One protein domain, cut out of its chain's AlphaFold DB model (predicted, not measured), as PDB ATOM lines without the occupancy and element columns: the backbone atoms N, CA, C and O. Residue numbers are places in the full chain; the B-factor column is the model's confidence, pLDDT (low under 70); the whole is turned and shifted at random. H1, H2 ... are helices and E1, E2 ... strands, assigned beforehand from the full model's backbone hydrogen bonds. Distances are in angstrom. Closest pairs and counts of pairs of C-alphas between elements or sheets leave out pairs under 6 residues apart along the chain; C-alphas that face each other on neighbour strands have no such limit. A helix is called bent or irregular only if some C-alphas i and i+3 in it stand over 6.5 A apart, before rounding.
ATOM      1  N   TYR A 113      39.551  33.492  35.524       96.06
ATOM      2  CA  TYR A 113      40.630  34.117  36.274       96.06
ATOM      3  C   TYR A 113      40.202  34.335  37.723       96.06
ATOM      4  O   TYR A 113      39.070  34.743  37.987       96.06
ATOM      5  N   ILE A 114      41.126  34.123  38.653       95.81
ATOM      6  CA  ILE A 114      40.939  34.393  40.076       95.81
ATOM      7  C   ILE A 114      41.600  35.731  40.400       95.81
ATOM      8  O   ILE A 114      42.774  35.932  40.100       95.81
ATOM      9  N   LEU A 115      40.849  36.646  41.007       95.25
ATOM     10  CA  LEU A 115      41.340  37.958  41.423       95.25
ATOM     11  C   LEU A 115      41.666  37.945  42.919       95.25
ATOM     12  O   LEU A 115      40.802  37.622  43.730       95.25
ATOM     13  N   LEU A 116      42.879  38.356  43.276       94.75
ATOM     14  CA  LEU A 116      43.359  38.480  44.650       94.75
ATOM     15  C   LEU A 116      43.976  39.868  44.881       94.75
ATOM     16  O   LEU A 116      44.425  40.517  43.930       94.75
ATOM     17  N   PRO A 117      44.045  40.346  46.130       92.56
ATOM     18  CA  PRO A 117      44.931  41.451  46.471       92.56
ATOM     19  C   PRO A 117      46.389  41.060  46.196       92.56
ATOM     20  O   PRO A 117      46.752  39.892  46.305       92.56
ATOM     21  N   SER A 118      47.235  42.027  45.845       90.69
ATOM     22  CA  SER A 118      48.676  41.777  45.698       90.69
ATOM     23  C   SER A 118      49.398  41.712  47.043       90.69
ATOM     24  O   SER A 118      50.374  40.984  47.180       90.69
ATOM     25  N   LEU A 119      48.910  42.458  48.038       88.31
ATOM     26  CA  LEU A 119      49.447  42.494  49.392       88.31
ATOM     27  C   LEU A 119      48.299  42.459  50.410       88.31
ATOM     28  O   LEU A 119      47.270  43.102  50.187       88.31
ATOM     29  N   PRO A 120      48.460  41.751  51.540       86.44
ATOM     30  CA  PRO A 120      47.482  41.765  52.629       86.44
ATOM     31  C   PRO A 120      47.548  43.043  53.472       86.44
ATOM     32  O   PRO A 120      46.551  43.440  54.066       86.44
ATOM     33  N   ARG A 121      48.723  43.678  53.541       83.56
ATOM     34  CA  ARG A 121      48.991  44.889  54.318       83.56
ATOM     35  C   ARG A 121      50.056  45.720  53.602       83.56
ATOM     36  O   ARG A 121      50.858  45.170  52.850       83.56
ATOM     37  N   SER A 122      50.050  47.028  53.842       81.88
ATOM     38  CA  SER A 122      51.075  47.944  53.336       81.88
ATOM     39  C   SER A 122      52.476  47.564  53.859       81.88
ATOM     40  O   SER A 122      52.635  47.146  55.007       81.88
ATOM     41  N   ASN A 123      53.491  47.708  53.005       76.38
ATOM     42  CA  ASN A 123      54.910  47.482  53.299       76.38
ATOM     43  C   ASN A 123      55.607  48.683  53.968       76.38
ATOM     44  O   ASN A 123      56.627  48.498  54.621       76.38
ATOM     45  N   LYS A 174      56.038  38.635  59.337       77.94
ATOM     46  CA  LYS A 174      56.702  39.033  58.081       77.94
ATOM     47  C   LYS A 174      56.449  38.049  56.928       77.94
ATOM     48  O   LYS A 174      56.409  38.476  55.781       77.94
ATOM     49  N   TYR A 175      56.261  36.765  57.226       79.25
ATOM     50  CA  TYR A 175      56.006  35.714  56.239       79.25
ATOM     51  C   TYR A 175      54.603  35.815  55.622       79.25
ATOM     52  O   TYR A 175      54.418  35.555  54.439       79.25
ATOM     53  N   MET A 176      53.614  36.300  56.374       85.31
ATOM     54  CA  MET A 176      52.250  36.491  55.876       85.31
ATOM     55  C   MET A 176      52.139  37.593  54.819       85.31
ATOM     56  O   MET A 176      51.101  37.677  54.169       85.31
ATOM     57  N   LYS A 177      53.189  38.397  54.580       85.88
ATOM     58  CA  LYS A 177      53.248  39.363  53.466       85.88
ATOM     59  C   LYS A 177      52.961  38.713  52.109       85.88
ATOM     60  O   LYS A 177      52.370  39.361  51.252       85.88
ATOM     61  N   GLU A 178      53.311  37.439  51.939       89.00
ATOM     62  CA  GLU A 178      53.180  36.719  50.667       89.00
ATOM     63  C   GLU A 178      51.950  35.798  50.594       89.00
ATOM     64  O   GLU A 178      51.841  35.010  49.657       89.00
ATOM     65  N   ILE A 179      50.997  35.897  51.533       93.25
ATOM     66  CA  ILE A 179      49.861  34.961  51.670       93.25
ATOM     67  C   ILE A 179      49.063  34.723  50.372       93.25
ATOM     68  O   ILE A 179      48.586  33.616  50.139       93.25
ATOM     69  N   PHE A 180      48.940  35.727  49.499       93.94
ATOM     70  CA  PHE A 180      48.255  35.583  48.207       93.94
ATOM     71  C   PHE A 180      49.168  35.052  47.094       93.94
ATOM     72  O   PHE A 180      48.717  34.338  46.196       93.94
ATOM     73  N   SER A 181      50.462  35.361  47.149       93.62
ATOM     74  CA  SER A 181      51.429  34.990  46.113       93.62
ATOM     75  C   SER A 181      51.899  33.540  46.250       93.62
ATOM     76  O   SER A 181      52.056  32.858  45.236       93.62
ATOM     77  N   VAL A 182      52.015  33.022  47.481       95.19
ATOM     78  CA  VAL A 182      52.403  31.619  47.739       95.19
ATOM     79  C   VAL A 182      51.455  30.610  47.090       95.19
ATOM     80  O   VAL A 182      51.886  29.521  46.728       95.19
ATOM     81  N   ILE A 183      50.187  30.971  46.869       95.38
ATOM     82  CA  ILE A 183      49.198  30.105  46.213       95.38
ATOM     83  C   ILE A 183      49.659  29.690  44.815       95.38
ATOM     84  O   ILE A 183      49.586  28.511  44.466       95.38
ATOM     85  N   SER A 184      50.185  30.633  44.031       95.31
ATOM     86  CA  SER A 184      50.728  30.359  42.696       95.31
ATOM     87  C   SER A 184      52.009  29.526  42.785       95.31
ATOM     88  O   SER A 184      52.126  28.531  42.075       95.31
ATOM     89  N   SER A 185      52.909  29.832  43.725       95.06
ATOM     90  CA  SER A 185      54.154  29.071  43.932       95.06
ATOM     91  C   SER A 185      53.918  27.611  44.334       95.06
ATOM     92  O   SER A 185      54.621  26.719  43.867       95.06
ATOM     93  N   ILE A 186      52.931  27.349  45.197       96.31
ATOM     94  CA  ILE A 186      52.578  25.995  45.647       96.31
ATOM     95  C   ILE A 186      51.895  25.219  44.518       96.31
ATOM     96  O   ILE A 186      52.251  24.071  44.244       96.31
ATOM     97  N   SER A 187      50.887  25.830  43.889       95.62
ATOM     98  CA  SER A 187      50.021  25.148  42.924       95.62
ATOM     99  C   SER A 187      50.629  25.026  41.526       95.62
ATOM    100  O   SER A 187      50.251  24.126  40.782       95.62
ATOM    101  N   GLY A 188      51.558  25.914  41.164       95.75
ATOM    102  CA  GLY A 188      52.117  26.026  39.815       95.75
ATOM    103  C   GLY A 188      51.207  26.742  38.812       95.75
ATOM    104  O   GLY A 188      51.565  26.834  37.642       95.75
ATOM    105  N   PHE A 189      50.051  27.262  39.239       96.62
ATOM    106  CA  PHE A 189      49.149  28.008  38.358       96.62
ATOM    107  C   PHE A 189      49.757  29.371  38.016       96.62
ATOM    108  O   PHE A 189      50.261  30.049  38.922       96.62
ATOM    109  N   PRO A 190      49.693  29.818  36.751       97.19
ATOM    110  CA  PRO A 190      50.298  31.076  36.351       97.19
ATOM    111  C   PRO A 190      49.583  32.252  37.016       97.19
ATOM    112  O   PRO A 190      48.354  32.291  37.122       97.19
ATOM    113  N   SER A 191      50.353  33.240  37.467       97.00
ATOM    114  CA  SER A 191      49.805  34.442  38.087       97.00
ATOM    115  C   SER A 191      50.572  35.701  37.704       97.00
ATOM    116  O   SER A 191      51.722  35.651  37.274       97.00
ATOM    117  N   MET A 192      49.905  36.847  37.819       96.31
ATOM    118  CA  MET A 192      50.462  38.150  37.473       96.31
ATOM    119  C   MET A 192      49.937  39.235  38.406       96.31
ATOM    120  O   MET A 192      48.737  39.312  38.662       96.31
ATOM    121  N   VAL A 193      50.826  40.119  38.859       95.88
ATOM    122  CA  VAL A 193      50.457  41.341  39.581       95.88
ATOM    123  C   VAL A 193      50.318  42.493  38.589       95.88
ATOM    124  O   VAL A 193      51.235  42.785  37.823       95.88
ATOM    125  N   ILE A 194      49.164  43.158  38.602       95.06
ATOM    126  CA  ILE A 194      48.829  44.256  37.694       95.06
ATOM    127  C   ILE A 194      48.711  45.557  38.503       95.06
ATOM    128  O   ILE A 194      47.891  45.636  39.425       95.06
ATOM    129  N   PRO A 195      49.493  46.602  38.173       93.38
ATOM    130  CA  PRO A 195      49.382  47.900  38.825       93.38
ATOM    131  C   PRO A 195      48.128  48.653  38.370       93.38
ATOM    132  O   PRO A 195      47.763  48.664  37.193       93.38
ATOM    133  N   VAL A 196      47.496  49.359  39.307       92.12
ATOM    134  CA  VAL A 196      46.334  50.230  39.057       92.12
ATOM    135  C   VAL A 196      46.769  51.606  38.525       92.12
ATOM    136  O   VAL A 196      45.994  52.306  37.868       92.12
ATOM    137  N   GLY A 197      48.026  51.988  38.772       87.44
ATOM    138  CA  GLY A 197      48.606  53.277  38.370       87.44
ATOM    139  C   GLY A 197      48.345  54.416  39.355       87.44
ATOM    140  O   GLY A 197      48.635  55.566  39.046       87.44
ATOM    141  N   THR A 198      47.798  54.108  40.527       88.12
ATOM    142  CA  THR A 198      47.558  55.051  41.625       88.12
ATOM    143  C   THR A 198      48.284  54.586  42.875       88.12
ATOM    144  O   THR A 198      48.600  53.402  43.000       88.12
ATOM    145  N   PHE A 199      48.500  55.503  43.812       88.25
ATOM    146  CA  PHE A 199      49.166  55.218  45.075       88.25
ATOM    147  C   PHE A 199      48.180  55.294  46.246       88.25
ATOM    148  O   PHE A 199      47.158  55.982  46.161       88.25
ATOM    149  N   THR A 200      48.464  54.581  47.334       84.62
ATOM    150  CA  THR A 200      47.750  54.763  48.604       84.62
ATOM    151  C   THR A 200      48.013  56.169  49.140       84.62
ATOM    152  O   THR A 200      49.141  56.654  49.096       84.62
ATOM    153  N   LYS A 201      46.974  56.841  49.647       81.25
ATOM    154  CA  LYS A 201      47.107  58.217  50.156       81.25
ATOM    155  C   LYS A 201      47.979  58.294  51.411       81.25
ATOM    156  O   LYS A 201      48.753  59.228  51.552       81.25
ATOM    157  N   GLU A 202      47.838  57.314  52.298       82.19
ATOM    158  CA  GLU A 202      48.503  57.300  53.608       82.19
ATOM    159  C   GLU A 202      49.951  56.816  53.525       82.19
ATOM    160  O   GLU A 202      50.837  57.393  54.146       82.19
ATOM    161  N   PHE A 203      50.201  55.769  52.734       82.38
ATOM    162  CA  PHE A 203      51.489  55.073  52.714       82.38
ATOM    163  C   PHE A 203      52.316  55.352  51.458       82.38
ATOM    164  O   PHE A 203      53.458  54.911  51.384       82.38
ATOM    165  N   ASN A 204      51.770  56.073  50.473       83.81
ATOM    166  CA  ASN A 204      52.416  56.342  49.185       83.81
ATOM    167  C   ASN A 204      52.929  55.061  48.490       83.81
ATOM    168  O   ASN A 204      54.050  55.002  47.983       83.81
ATOM    169  N   GLU A 205      52.103  54.013  48.470       85.38
ATOM    170  CA  GLU A 205      52.431  52.718  47.860       85.38
ATOM    171  C   GLU A 205      51.696  52.487  46.547       85.38
ATOM    172  O   GLU A 205      50.496  52.765  46.487       85.38
ATOM    173  N   PRO A 206      52.347  51.904  45.523       87.75
ATOM    174  CA  PRO A 206      51.671  51.529  44.290       87.75
ATOM    175  C   PRO A 206      50.551  50.512  44.548       87.75
ATOM    176  O   PRO A 206      50.796  49.371  44.945       87.75
ATOM    177  N   LEU A 207      49.310  50.897  44.250       90.50
ATOM    178  CA  LEU A 207      48.178  49.980  44.305       90.50
ATOM    179  C   LEU A 207      48.244  48.988  43.145       90.50
ATOM    180  O   LEU A 207      48.457  49.353  41.984       90.50
ATOM    181  N   SER A 208      48.011  47.724  43.465       93.38
ATOM    182  CA  SER A 208      48.014  46.620  42.514       93.38
ATOM    183  C   SER A 208      47.064  45.515  42.970       93.38
ATOM    184  O   SER A 208      46.567  45.520  44.095       93.38
ATOM    185  N   PHE A 209      46.782  44.581  42.073       94.62
ATOM    186  CA  PHE A 209      46.048  43.356  42.369       94.62
ATOM    187  C   PHE A 209      46.701  42.192  41.628       94.62
ATOM    188  O   PHE A 209      47.358  42.390  40.607       94.62
ATOM    189  N   GLN A 210      46.523  40.982  42.136       96.19
ATOM    190  CA  GLN A 210      47.026  39.754  41.537       96.19
ATOM    191  C   GLN A 210      45.898  39.050  40.778       96.19
ATOM    192  O   GLN A 210      44.765  38.976  41.251       96.19
ATOM    193  N   ILE A 211      46.203  38.522  39.598       96.38
ATOM    194  CA  ILE A 211      45.335  37.601  38.866       96.38
ATOM    195  C   ILE A 211      46.030  36.245  38.781       96.38
ATOM    196  O   ILE A 211      47.207  36.188  38.442       96.38
ATOM    197  N   ILE A 212      45.298  35.164  39.045       97.19
ATOM    198  CA  ILE A 212      45.714  33.784  38.772       97.19
ATOM    199  C   ILE A 212      44.888  33.260  37.592       97.19
ATOM    200  O   ILE A 212      43.665  33.423  37.565       97.19
ATOM    201  N   GLY A 213      45.554  32.673  36.603       96.50
ATOM    202  CA  GLY A 213      44.935  32.029  35.445       96.50
ATOM    203  C   GLY A 213      44.967  30.512  35.575       96.50
ATOM    204  O   GLY A 213      45.676  29.981  36.426       96.50
ATOM    205  N   ASP A 214      44.202  29.827  34.729       95.19
ATOM    206  CA  ASP A 214      44.277  28.367  34.617       95.19
ATOM    207  C   ASP A 214      45.651  27.920  34.077       95.19
ATOM    208  O   ASP A 214      46.420  28.721  33.534       95.19
ATOM    209  N   ASN A 215      45.960  26.635  34.230       92.62
ATOM    210  CA  ASN A 215      47.229  26.045  33.819       92.62
ATOM    211  C   ASN A 215      47.562  26.366  32.356       92.62
ATOM    212  O   ASN A 215      46.736  26.169  31.465       92.62
ATOM    213  N   LEU A 216      48.800  26.816  32.122       92.94
ATOM    214  CA  LEU A 216      49.348  27.135  30.796       92.94
ATOM    215  C   LEU A 216      48.569  28.224  30.021       92.94
ATOM    216  O   LEU A 216      48.575  28.246  28.789       92.94
ATOM    217  N   ASN A 217      47.871  29.126  30.726       94.38
ATOM    218  CA  ASN A 217      47.126  30.243  30.130       94.38
ATOM    219  C   ASN A 217      47.780  31.624  30.374       94.38
ATOM    220  O   ASN A 217      47.112  32.627  30.654       94.38
ATOM    221  N   GLU A 218      49.102  31.714  30.247       96.50
ATOM    222  CA  GLU A 218      49.865  32.961  30.384       96.50
ATOM    223  C   GLU A 218      49.485  33.981  29.305       96.50
ATOM    224  O   GLU A 218      49.399  35.180  29.578       96.50
ATOM    225  N   LEU A 219      49.191  33.519  28.083       96.50
ATOM    226  CA  LEU A 219      48.729  34.386  27.000       96.50
ATOM    227  C   LEU A 219      47.411  35.085  27.364       96.50
ATOM    228  O   LEU A 219      47.249  36.277  27.091       96.50
ATOM    229  N   GLY A 220      46.473  34.366  27.988       95.38
ATOM    230  CA  GLY A 220      45.224  34.937  28.485       95.38
ATOM    231  C   GLY A 220      45.467  35.989  29.564       95.38
ATOM    232  O   GLY A 220      44.954  37.106  29.462       95.38
ATOM    233  N   LEU A 221      46.328  35.681  30.539       95.75
ATOM    234  CA  LEU A 221      46.728  36.626  31.589       95.75
ATOM    235  C   LEU A 221      47.335  37.910  31.011       95.75
ATOM    236  O   LEU A 221      46.924  39.009  31.386       95.75
ATOM    237  N   LEU A 222      48.256  37.785  30.053       96.75
ATOM    238  CA  LEU A 222      48.886  38.923  29.382       96.75
ATOM    239  C   LEU A 222      47.870  39.773  28.611       96.75
ATOM    240  O   LEU A 222      47.934  41.001  28.671       96.75
ATOM    241  N   LYS A 223      46.899  39.149  27.930       95.94
ATOM    242  CA  LYS A 223      45.811  39.863  27.240       95.94
ATOM    243  C   LYS A 223      44.954  40.663  28.219       95.94
ATOM    244  O   LYS A 223      44.682  41.837  27.967       95.94
ATOM    245  N   VAL A 224      44.570  40.067  29.350       94.94
ATOM    246  CA  VAL A 224      43.795  40.756  30.397       94.94
ATOM    247  C   VAL A 224      44.588  41.919  30.989       94.94
ATOM    248  O   VAL A 224      44.055  43.024  31.120       94.94
ATOM    249  N   ALA A 225      45.866  41.705  31.301       95.50
ATOM    250  CA  ALA A 225      46.745  42.743  31.823       95.50
ATOM    251  C   ALA A 225      46.905  43.907  30.837       95.50
ATOM    252  O   ALA A 225      46.789  45.070  31.227       95.50
ATOM    253  N   LEU A 226      47.114  43.607  29.553       95.75
ATOM    254  CA  LEU A 226      47.242  44.610  28.500       95.75
ATOM    255  C   LEU A 226      45.954  45.423  28.335       95.75
ATOM    256  O   LEU A 226      46.015  46.655  28.356       95.75
ATOM    257  N   ALA A 227      44.802  44.752  28.242       94.62
ATOM    258  CA  ALA A 227      43.501  45.404  28.126       94.62
ATOM    259  C   ALA A 227      43.227  46.318  29.329       94.62
ATOM    260  O   ALA A 227      42.829  47.474  29.164       94.62
ATOM    261  N   TYR A 228      43.515  45.846  30.549       95.12
ATOM    262  CA  TYR A 228      43.400  46.668  31.750       95.12
ATOM    263  C   TYR A 228      44.317  47.894  31.686       95.12
ATOM    264  O   TYR A 228      43.857  49.018  31.904       95.12
ATOM    265  N   LYS A 229      45.596  47.696  31.343       94.38
ATOM    266  CA  LYS A 229      46.606  48.761  31.263       94.38
ATOM    267  C   LYS A 229      46.197  49.866  30.287       94.38
ATOM    268  O   LYS A 229      46.334  51.045  30.620       94.38
ATOM    269  N   GLN A 230      45.696  49.485  29.109       93.62
ATOM    270  CA  GLN A 230      45.274  50.402  28.047       93.62
ATOM    271  C   GLN A 230      44.026  51.193  28.446       93.62
ATOM    272  O   GLN A 230      44.064  52.422  28.472       93.62
ATOM    273  N   HIS A 231      42.948  50.513  28.840       93.94
ATOM    274  CA  HIS A 231      41.693  51.184  29.185       93.94
ATOM    275  C   HIS A 231      41.799  52.063  30.434       93.94
ATOM    276  O   HIS A 231      41.157  53.108  30.509       93.94
ATOM    277  N   MET A 232      42.601  51.659  31.424       93.12
ATOM    278  CA  MET A 232      42.788  52.440  32.652       93.12
ATOM    279  C   MET A 232      43.888  53.497  32.535       93.12
ATOM    280  O   MET A 232      44.134  54.198  33.522       93.12
ATOM    281  N   GLN A 233      44.525  53.619  31.361       93.69
ATOM    282  CA  GLN A 233      45.620  54.552  31.073       93.69
ATOM    283  C   GLN A 233      46.713  54.514  32.151       93.69
ATOM    284  O   GLN A 233      47.212  55.546  32.596       93.69
ATOM    285  N   VAL A 234      47.070  53.307  32.599       93.06
ATOM    286  CA  VAL A 234      47.948  53.100  33.765       93.06
ATOM    287  C   VAL A 234      49.293  53.802  33.577       93.06
ATOM    288  O   VAL A 234      49.747  54.504  34.476       93.06
ATOM    289  N   ASN A 235      49.887  53.698  32.384       91.81
ATOM    290  CA  ASN A 235      51.154  54.358  32.058       91.81
ATOM    291  C   ASN A 235      51.079  55.888  32.201       91.81
ATOM    292  O   ASN A 235      52.013  56.500  32.711       91.81
ATOM    293  N   LYS A 236      49.966  56.501  31.776       92.44
ATOM    294  CA  LYS A 236      49.763  57.951  31.882       92.44
ATOM    295  C   LYS A 236      49.702  58.379  33.347       92.44
ATOM    296  O   LYS A 236      50.430  59.282  33.739       92.44
ATOM    297  N   LYS A 237      48.909  57.675  34.160       91.38
ATOM    298  CA  LYS A 237      48.790  57.951  35.601       91.38
ATOM    299  C   LYS A 237      50.125  57.797  36.325       91.38
ATOM    300  O   LYS A 237      50.483  58.636  37.141       91.38
ATOM    301  N   LEU A 238      50.884  56.747  36.006       87.56
ATOM    302  CA  LEU A 238      52.224  56.543  36.563       87.56
ATOM    303  C   LEU A 238      53.160  57.704  36.213       87.56
ATOM    304  O   LEU A 238      53.824  58.235  37.097       87.56
ATOM    305  N   HIS A 239      53.176  58.127  34.948       88.38
ATOM    306  CA  HIS A 239      53.987  59.258  34.496       88.38
ATOM    307  C   HIS A 239      53.619  60.570  35.196       88.38
ATOM    308  O   HIS A 239      54.497  61.321  35.615       88.38
ATOM    309  N   GLU A 240      52.324  60.840  35.351       88.19
ATOM    310  CA  GLU A 240      51.820  62.011  36.074       88.19
ATOM    311  C   GLU A 240      52.261  61.993  37.543       88.19
ATOM    312  O   GLU A 240      52.804  62.985  38.024       88.19
ATOM    313  N   ASN A 241      52.125  60.853  38.224       82.94
ATOM    314  CA  ASN A 241      52.554  60.699  39.616       82.94
ATOM    315  C   ASN A 241      54.068  60.922  39.780       82.94
ATOM    316  O   ASN A 241      54.490  61.658  40.669       82.94
ATOM    317  N   LEU A 242      54.893  60.366  38.886       82.12
ATOM    318  CA  LEU A 242      56.348  60.552  38.929       82.12
ATOM    319  C   LEU A 242      56.760  62.019  38.724       82.12
ATOM    320  O   LEU A 242      57.670  62.502  39.395       82.12
ATOM    321  N   LYS A 243      56.076  62.749  37.832       82.44
ATOM    322  CA  LYS A 243      56.326  64.184  37.615       82.44
ATOM    323  C   LYS A 243      55.950  65.041  38.820       82.44
ATOM    324  O   LYS A 243      56.654  66.005  39.114       82.44
ATOM    325  N   MET A 244      54.854  64.718  39.503       69.00
ATOM    326  CA  MET A 244      54.429  65.465  40.691       69.00
ATOM    327  C   MET A 244      55.428  65.304  41.841       69.00
ATOM    328  O   MET A 244      55.770  66.294  42.484       69.00
ATOM    329  N   HIS A 245      55.995  64.109  42.026       63.91
ATOM    330  CA  HIS A 245      57.054  63.879  43.018       63.91
ATOM    331  C   HIS A 245      58.356  64.637  42.728       63.91
ATOM    332  O   HIS A 245      59.058  64.997  43.667       63.91
ATOM    333  N   GLN A 246      58.685  64.904  41.460       61.12
ATOM    334  CA  GLN A 246      59.872  65.696  41.100       61.12
ATOM    335  C   GLN A 246      59.695  67.199  41.337       61.12
ATOM    336  O   GLN A 246      60.678  67.885  41.574       61.12
ATOM    337  N   LYS A 247      58.462  67.716  41.277       59.16
ATOM    338  CA  LYS A 247      58.167  69.136  41.537       59.16
ATOM    339  C   LYS A 247      58.015  69.476  43.022       59.16
ATOM    340  O   LYS A 247      58.023  70.650  43.365       59.16
ATOM    341  N   GLY A 248      57.827  68.469  43.876       54.53
ATOM    342  CA  GLY A 248      57.707  68.618  45.329       54.53
ATOM    343  C   GLY A 248      59.004  68.362  46.106       54.53
ATOM    344  O   GLY A 248      58.931  68.172  47.317       54.53
ATOM    345  N   ARG A 249      60.154  68.294  45.424       44.12
ATOM    346  CA  ARG A 249      61.498  68.209  46.012       44.12
ATOM    347  C   ARG A 249      62.288  69.470  45.707       44.12
ATOM    348  O   ARG A 249      62.133  69.975  44.575       44.12
TER     349      ARG A 249
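AT A GLANCE: This is residues 113 to 123 and 174 to 249 of the 249 residues of the protein "Amidase domain-containing protein" of Plasmodium falciparum Tanzania (2000708) (UniProt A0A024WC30). Picture a small, twisted sheet of three strands built round the long hairpin E2-E3, with H3 packed over one face; H4 follows H3 at a steep angle, starts by the bent E2 and sticks out with residues 242 to 249. The short H2 only grazes the sheet, and H1 lies off it. The printed part has 87 residues, with four named helices and three named strands in the order E1 H1 H2 E2 E3 H3 H4; the sheet's order is E1 E3 E2, antiparallel, and the class is mixed, helices and strands. The whole is only just loose, close to compact, with a radius of gyration of the C-alphas of 14.8 A, and it is flat, spanning 45 by 33 by 14 A.

IN THESE COORDINATES: Begin with the sheet: find C-alpha 113 at (40.630, 34.117, 36.274), where E1 begins, residues 113 to 117. E2 is residues 191 to 199, 21.9 A long, and bends by 57 degrees at residue 196; E3 is residues 206 to 213, 22.4 A. H3, residues 218 to 231, starts at (49.865, 32.961, 30.384) and runs 20.0 A. H4, residues 234 to 247, runs 20.5 A to C-alpha 247 at (58.167, 69.136, 41.537). H1 is residues 174 to 178, 8.5 A, and H2 residues 182 to 187, 8.4 A.

HOW THE PARTS SIT: Look first at E3, the inner strand. It is antiparallel to E1, with N 114 and O 212 2.8 A apart, within hydrogen-bond range, and forms a hairpin with E2, where N 194 and O 209 are 2.8 A apart. The sheet is only just strongly twisted, its C-alphas up to 4.4 A off the best plane. H3 is on one face, making two layers, a helix over a sheet, at a height over the sheet of 8.3 A; it lies over E3 and E2, only just slantwise at 32 degrees to E3 on the local plane. Its closest C-alphas to E2 are Ala 225 and Ile 194, 6.4 A. H4 is also on the sheet, only just over E2 with 3 C-alphas; Val 234 and Gly 197 are the closest C-alphas, 4.7 A. H3 and H4 are close but not clearly touching, the C-alphas of Lys 229 and Asn 235 being 7.3 A apart, at a steep tilt of 57 degrees, the same way. H2 only grazes the sheet, with residues 183 to 185; H1 and H2 meet only through their link. In H2, H3 and H4 every O i to N i+4 pair is within hydrogen-bond range; H1 has 0 of 1, but 2 of 2 O i to N i+3 pairs.

THE WHOLE: The C-alphas of Asn 215 and Arg 249 are the two farthest apart, 46.2 A. Residues 124 to 173 are cut out, and C-alphas 123 and 174 stand 9.9 A apart across the cut. Of the links printed whole, E2 to E3 is short and the others are tight. The mean pLDDT of the printed part is 89.2; residues 244 to 249 are under 70.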